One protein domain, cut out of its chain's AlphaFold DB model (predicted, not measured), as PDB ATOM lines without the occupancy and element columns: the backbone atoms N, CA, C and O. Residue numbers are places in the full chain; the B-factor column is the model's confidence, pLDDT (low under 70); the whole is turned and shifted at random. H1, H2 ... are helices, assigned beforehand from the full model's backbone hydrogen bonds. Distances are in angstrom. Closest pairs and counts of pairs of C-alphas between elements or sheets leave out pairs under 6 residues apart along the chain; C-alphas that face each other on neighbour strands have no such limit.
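Overview. This is residues 93 to 141 of the 241 residues of an uncharacterized protein of Termitomyces sp. J132 (UniProt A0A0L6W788). One long, straight helix, H3, makes the length of this model, and the two short helices H2 and H1 fold back beside its first part, so that the outline is a hook with a long shaft. H2 makes the turn of the hook near the beginning of H3, H1 forms its short arm, and the farther part of H3 sticks out with residues 123 to 129 and 132 to 136. The printed part has 49 residues with three named helices, in the order H1, H2, H3 along the chain, and no named strand; the class is all helix. The whole is only just loose, close to extended, with a radius of gyration of the C-alphas of 14.4 A, and it is a rod with spans of 43 by 16 by 15 A.

Arrangement. The longest helix is H3, residues 111 to 136, and it touches no other helix. H2, residues 103 to 108, is close to H3 but not clearly touching it: the closest C-alphas of the two, those of Ile 106 and Arg 114, are 7.7 A apart. H2 and H3 run opposite ways at a steep tilt of 50 degrees. H1, residues 97 to 100, is also close to H3 but not clearly touching it, and their closest C-alphas, those of Glu 97 and Tyr 118, are 7.1 A apart. The centres of H1 and H3 are 13.7 A apart. H1 and H2 meet only through their link. In H2 and H3 each pair of O of residue i and N of residue i+4 is within hydrogen-bond range, while H1 is too short for such a pair.

Along the chain. H3 begins at C-alpha 111, at (191.046, 229.568, 113.540), and ends at C-alpha 136, at (209.103, 226.493, 146.332), a length of 37.6 A. H2 begins with Pro 103 and measures 8.8 A from its first to its last C-alpha. H1 measures 5.1 A from C-alpha 97, at (200.276, 232.293, 118.332), to C-alpha 100.

Size, cuts and confidence. The two C-alphas farthest apart, those of Thr 108 and Gly 137, are 43.1 A apart. The C-alphas of the first and last printed residues, Asn 93 and Ile 141, are 32.8 A apart. The links from H1 to H2 and from H2 to H3 are both tight, with two residues each. The printed part has no cut. Residues 123 to 129, which belong to H3, stand free, and so do residues 132 to 137, of which 132 to 136 belong to H3. The mean pLDDT of the printed part is 94.0, and no printed residue is under 70.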
ATOM      1  N   ASN A  93     194.434 239.418 118.935       70.50
ATOM      2  CA  ASN A  93     195.778 239.056 118.561       70.50
ATOM      3  C   ASN A  93     196.242 238.149 119.684       70.50
ATOM      4  O   ASN A  93     196.630 238.629 120.751       70.50
ATOM      5  N   HIS A  94     196.140 236.842 119.467       82.56
ATOM      6  CA  HIS A  94     196.774 235.869 120.336       82.56
ATOM      7  C   HIS A  94     198.285 236.121 120.273       82.56
ATOM      8  O   HIS A  94     198.964 235.716 119.334       82.56
ATOM      9  N   ALA A  95     198.812 236.861 121.250       80.69
ATOM     10  CA  ALA A  95     200.175 237.388 121.198       80.69
ATOM     11  C   ALA A  95     201.242 236.288 121.041       80.69
ATOM     12  O   ALA A  95     202.301 236.542 120.475       80.69
ATOM     13  N   LEU A  96     200.931 235.072 121.505       87.38
ATOM     14  CA  LEU A  96     201.815 233.905 121.488       87.38
ATOM     15  C   LEU A  96     201.491 232.904 120.366       87.38
ATOM     16  O   LEU A  96     202.123 231.857 120.291       87.38
ATOM     17  N   GLU A  97     200.542 233.193 119.469       90.12
ATOM     18  CA  GLU A  97     200.276 232.293 118.332       90.12
ATOM     19  C   GLU A  97     201.525 232.099 117.475       90.12
ATOM     20  O   GLU A  97     201.844 230.981 117.095       90.12
ATOM     21  N   LYS A  98     202.287 233.173 117.243       90.62
ATOM     22  CA  LYS A  98     203.513 233.129 116.433       90.62
ATOM     23  C   LYS A  98     204.642 232.302 117.053       90.62
ATOM     24  O   LYS A  98     205.586 231.975 116.349       90.62
ATOM     25  N   SER A  99     204.585 232.024 118.358       91.56
ATOM     26  CA  SER A  99     205.551 231.151 119.035       91.56
ATOM     27  C   SER A  99     205.078 229.703 119.141       91.56
ATOM     28  O   SER A  99     205.904 228.829 119.365       91.56
ATOM     29  N   LEU A 100     203.771 229.456 119.020       93.06
ATOM     30  CA  LEU A 100     203.181 228.119 119.136       93.06
ATOM     31  C   LEU A 100     202.948 227.461 117.775       93.06
ATOM     32  O   LEU A 100     203.052 226.246 117.670       93.06
ATOM     33  N   PHE A 101     202.646 228.257 116.751       95.38
ATOM     34  CA  PHE A 101     202.354 227.779 115.407       95.38
ATOM     35  C   PHE A 101     203.387 228.291 114.415       95.38
ATOM     36  O   PHE A 101     203.768 229.467 114.408       95.38
ATOM     37  N   THR A 102     203.780 227.412 113.510       96.44
ATOM     38  CA  THR A 102     204.530 227.771 112.315       96.44
ATOM     39  C   THR A 102     203.666 228.610 111.361       96.44
ATOM     40  O   THR A 102     202.434 228.510 111.367       96.44
ATOM     41  N   PRO A 103     204.273 229.418 110.469       96.06
ATOM     42  CA  PRO A 103     203.522 230.155 109.449       96.06
ATOM     43  C   PRO A 103     202.646 229.251 108.566       96.06
ATOM     44  O   PRO A 103     201.571 229.664 108.126       96.06
ATOM     45  N   TYR A 104     203.095 228.012 108.339       96.94
ATOM     46  CA  TYR A 104     202.342 226.996 107.613       96.94
ATOM     47  C   TYR A 104     201.061 226.618 108.363       96.94
ATOM     48  O   TYR A 104     199.978 226.764 107.809       96.94
ATOM     49  N   GLU A 105     201.161 226.243 109.639       96.19
ATOM     50  CA  GLU A 105     200.007 225.884 110.480       96.19
ATOM     51  C   GLU A 105     199.015 227.039 110.656       96.19
ATOM     52  O   GLU A 105     197.806 226.822 110.663       96.19
ATOM     53  N   ILE A 106     199.495 228.282 110.746       94.31
ATOM     54  CA  ILE A 106     198.620 229.467 110.782       94.31
ATOM     55  C   ILE A 106     197.794 229.585 109.492       94.31
ATOM     56  O   ILE A 106     196.642 230.025 109.536       94.31
ATOM     57  N   SER A 107     198.378 229.199 108.357       95.31
ATOM     58  CA  SER A 107     197.743 229.287 107.041       95.31
ATOM     59  C   SER A 107     196.822 228.097 106.748       95.31
ATOM     60  O   SER A 107     195.846 228.262 106.023       95.31
ATOM     61  N   THR A 108     197.114 226.914 107.301       96.94
ATOM     62  CA  THR A 108     196.405 225.660 106.986       96.94
ATOM     63  C   THR A 108     195.382 225.240 108.036       96.94
ATOM     64  O   THR A 108     194.312 224.749 107.679       96.94
ATOM     65  N   ILE A 109     195.664 225.440 109.324       95.94
ATOM     66  CA  ILE A 109     194.761 225.060 110.415       95.94
ATOM     67  C   ILE A 109     193.726 226.164 110.595       95.94
ATOM     68  O   ILE A 109     194.089 227.326 110.746       95.94
ATOM     69  N   GLY A 110     192.436 225.832 110.644       95.19
ATOM     70  CA  GLY A 110     191.375 226.818 110.867       95.19
ATOM     71  C   GLY A 110     191.462 227.517 112.234       95.19
ATOM     72  O   GLY A 110     191.887 226.932 113.232       95.19
ATOM     73  N   ALA A 111     190.999 228.769 112.310       90.88
ATOM     74  CA  ALA A 111     191.046 229.568 113.540       90.88
ATOM     75  C   ALA A 111     190.406 228.898 114.783       90.88
ATOM     76  O   ALA A 111     191.003 228.995 115.858       90.88
ATOM     77  N   PRO A 112     189.257 228.189 114.696       93.62
ATOM     78  CA  PRO A 112     188.683 227.494 115.854       93.62
ATOM     79  C   PRO A 112     189.601 226.406 116.434       93.62
ATOM     80  O   PRO A 112     189.773 226.312 117.651       93.62
ATOM     81  N   GLN A 113     190.247 225.621 115.567       95.62
ATOM     82  CA  GLN A 113     191.160 224.557 115.985       95.62
ATOM     83  C   GLN A 113     192.441 225.142 116.586       95.62
ATOM     84  O   GLN A 113     192.858 224.721 117.666       95.62
ATOM     85  N   ARG A 114     193.011 226.184 115.963       95.31
ATOM     86  CA  ARG A 114     194.163 226.902 116.536       95.31
ATOM     87  C   ARG A 114     193.852 227.478 117.916       95.31
ATOM     88  O   ARG A 114     194.674 227.352 118.816       95.31
ATOM     89  N   ARG A 115     192.657 228.049 118.122       94.44
ATOM     90  CA  ARG A 115     192.233 228.571 119.435       94.44
ATOM     91  C   ARG A 115     192.191 227.476 120.501       94.44
ATOM     92  O   ARG A 115     192.612 227.728 121.623       94.44
ATOM     93  N   THR A 116     191.716 226.286 120.146       95.69
ATOM     94  CA  THR A 116     191.664 225.136 121.062       95.69
ATOM     95  C   THR A 116     193.070 224.737 121.505       95.69
ATOM     96  O   THR A 116     193.346 224.678 122.700       95.69
ATOM     97  N   ILE A 117     193.987 224.573 120.548       96.00
ATOM     98  CA  ILE A 117     195.391 224.242 120.831       96.00
ATOM     99  C   ILE A 117     196.060 225.358 121.647       96.00
ATOM    100  O   ILE A 117     196.788 225.078 122.597       96.00
ATOM    101  N   TYR A 118     195.788 226.624 121.317       95.81
ATOM    102  CA  TYR A 118     196.312 227.784 122.036       95.81
ATOM    103  C   TYR A 118     195.886 227.784 123.509       95.81
ATOM    104  O   TYR A 118     196.728 227.979 124.381       95.81
ATOM    105  N   ILE A 119     194.599 227.550 123.790       95.38
ATOM    106  CA  ILE A 119     194.068 227.505 125.160       95.38
ATOM    107  C   ILE A 119     194.687 226.339 125.931       95.38
ATOM    108  O   ILE A 119     195.265 226.579 126.985       95.38
ATOM    109  N   ALA A 120     194.680 225.132 125.362       96.81
ATOM    110  CA  ALA A 120     195.292 223.962 125.992       96.81
ATOM    111  C   ALA A 120     196.789 224.179 126.293       96.81
ATOM    112  O   ALA A 120     197.287 223.796 127.349       96.81
ATOM    113  N   SER A 121     197.510 224.858 125.394       96.12
ATOM    114  CA  SER A 121     198.920 225.209 125.613       96.12
ATOM    115  C   SER A 121     199.101 226.208 126.763       96.12
ATOM    116  O   SER A 121     200.069 226.105 127.517       96.12
ATOM    117  N   LEU A 122     198.193 227.180 126.911       94.12
ATOM    118  CA  LEU A 122     198.220 228.116 128.038       94.12
ATOM    119  C   LEU A 122     197.902 227.417 129.363       94.12
ATOM    120  O   LEU A 122     198.576 227.686 130.353       94.12
ATOM    121  N   GLU A 123     196.914 226.523 129.378       96.06
ATOM    122  CA  GLU A 123     196.536 225.733 130.556       96.06
ATOM    123  C   GLU A 123     197.703 224.857 131.023       96.06
ATOM    124  O   GLU A 123     198.139 224.982 132.165       96.06
ATOM    125  N   ALA A 124     198.327 224.104 130.110       97.25
ATOM    126  CA  ALA A 124     199.509 223.301 130.425       97.25
ATOM    127  C   ALA A 124     200.682 224.147 130.962       97.25
ATOM    128  O   ALA A 124     201.455 223.704 131.817       97.25
ATOM    129  N   HIS A 125     200.837 225.383 130.473       95.75
ATOM    130  CA  HIS A 125     201.847 226.296 131.003       95.75
ATOM    131  C   HIS A 125     201.516 226.766 132.427       95.75
ATOM    132  O   HIS A 125     202.417 226.823 133.264       95.75
ATOM    133  N   ILE A 126     200.246 227.069 132.714       94.94
ATOM    134  CA  ILE A 126     199.775 227.417 134.061       94.94
ATOM    135  C   ILE A 126     200.014 226.249 135.024       94.94
ATOM    136  O   ILE A 126     200.544 226.468 136.112       94.94
ATOM    137  N   ASP A 127     199.736 225.016 134.607       96.81
ATOM    138  CA  ASP A 127     199.986 223.827 135.427       96.81
ATOM    139  C   ASP A 127     201.472 223.662 135.765       96.81
ATOM    140  O   ASP A 127     201.835 223.373 136.907       96.81
ATOM    141  N   LYS A 128     202.363 223.933 134.802       97.44
ATOM    142  CA  LYS A 128     203.808 223.958 135.059       97.44
ATOM    143  C   LYS A 128     204.193 225.039 136.074       97.44
ATOM    144  O   LYS A 128     205.037 224.782 136.930       97.44
ATOM    145  N   LEU A 129     203.601 226.232 135.990       96.44
ATOM    146  CA  LEU A 129     203.837 227.296 136.972       96.44
ATOM    147  C   LEU A 129     203.334 226.890 138.363       96.44
ATOM    148  O   LEU A 129     204.029 227.131 139.346       96.44
ATOM    149  N   HIS A 130     202.181 226.224 138.459       95.31
ATOM    150  CA  HIS A 130     201.690 225.682 139.728       95.31
ATOM    151  C   HIS A 130     202.642 224.634 140.312       95.31
ATOM    152  O   HIS A 130     202.926 224.681 141.507       95.31
ATOM    153  N   ALA A 131     203.190 223.740 139.485       96.69
ATOM    154  CA  ALA A 131     204.190 222.772 139.932       96.69
ATOM    155  C   ALA A 131     205.457 223.461 140.475       96.69
ATOM    156  O   ALA A 131     205.977 223.059 141.512       96.69
ATOM    157  N   GLN A 132     205.912 224.540 139.829       97.75
ATOM    158  CA  GLN A 132     207.048 225.336 140.313       97.75
ATOM    159  C   GLN A 132     206.739 226.051 141.635       97.75
ATOM    160  O   GLN A 132     207.572 226.076 142.534       97.75
ATOM    161  N   LEU A 133     205.543 226.625 141.783       96.25
ATOM    162  CA  LEU A 133     205.134 227.267 143.037       96.25
ATOM    163  C   LEU A 133     205.013 226.261 144.184       96.25
ATOM    164  O   LEU A 133     205.367 226.588 145.316       96.25
ATOM    165  N   LEU A 134     204.548 225.046 143.882       95.94
ATOM    166  CA  LEU A 134     204.490 223.939 144.832       95.94
ATOM    167  C   LEU A 134     205.893 223.536 145.297       95.94
ATOM    168  O   LEU A 134     206.108 223.375 146.492       95.94
ATOM    169  N   GLU A 135     206.855 223.433 144.376       97.19
ATOM    170  CA  GLU A 135     208.251 223.100 144.694       97.19
ATOM    171  C   GLU A 135     208.899 224.125 145.642       97.19
ATOM    172  O   GLU A 135     209.638 223.753 146.549       97.19
ATOM    173  N   ILE A 136     208.581 225.412 145.476       97.31
ATOM    174  CA  ILE A 136     209.103 226.493 146.332       97.31
ATOM    175  C   ILE A 136     208.297 226.612 147.649       97.31
ATOM    176  O   ILE A 136     208.697 227.330 148.564       97.31
ATOM    177  N   GLY A 137     207.171 225.901 147.780       94.94
ATOM    178  CA  GLY A 137     206.316 225.926 148.972       94.94
ATOM    179  C   GLY A 137     205.365 227.126 149.055       94.94
ATOM    180  O   GLY A 137     204.836 227.409 150.125       94.94
ATOM    181  N   TYR A 138     205.127 227.828 147.943       93.50
ATOM    182  CA  TYR A 138     204.146 228.925 147.856       93.50
ATOM    183  C   TYR A 138     202.736 228.452 147.464       93.50
ATOM    184  O   TYR A 138     201.800 229.249 147.423       93.50
ATOM    185  N   TRP A 139     202.575 227.169 147.143       92.81
ATOM    186  CA  TRP A 139     201.305 226.536 146.794       92.81
ATOM    187  C   TRP A 139     201.181 225.192 147.531       92.81
ATOM    188  O   TRP A 139     202.200 224.511 147.647       92.81
ATOM    189  N   PRO A 140     199.986 224.759 147.986       94.06
ATOM    190  CA  PRO A 140     198.686 225.443 147.944       94.06
ATOM    191  C   PRO A 140     198.534 226.564 148.982       94.06
ATOM    192  O   PRO A 140     199.150 226.534 150.042       94.06
ATOM    193  N   ILE A 141     197.678 227.544 148.675       92.25
ATOM    194  CA  ILE A 141     197.333 228.643 149.592       92.25
ATOM    195  C   ILE A 141     196.404 228.101 150.698       92.25
ATOM    196  O   ILE A 141     195.429 227.418 150.360       92.25
TER     197      ILE A 141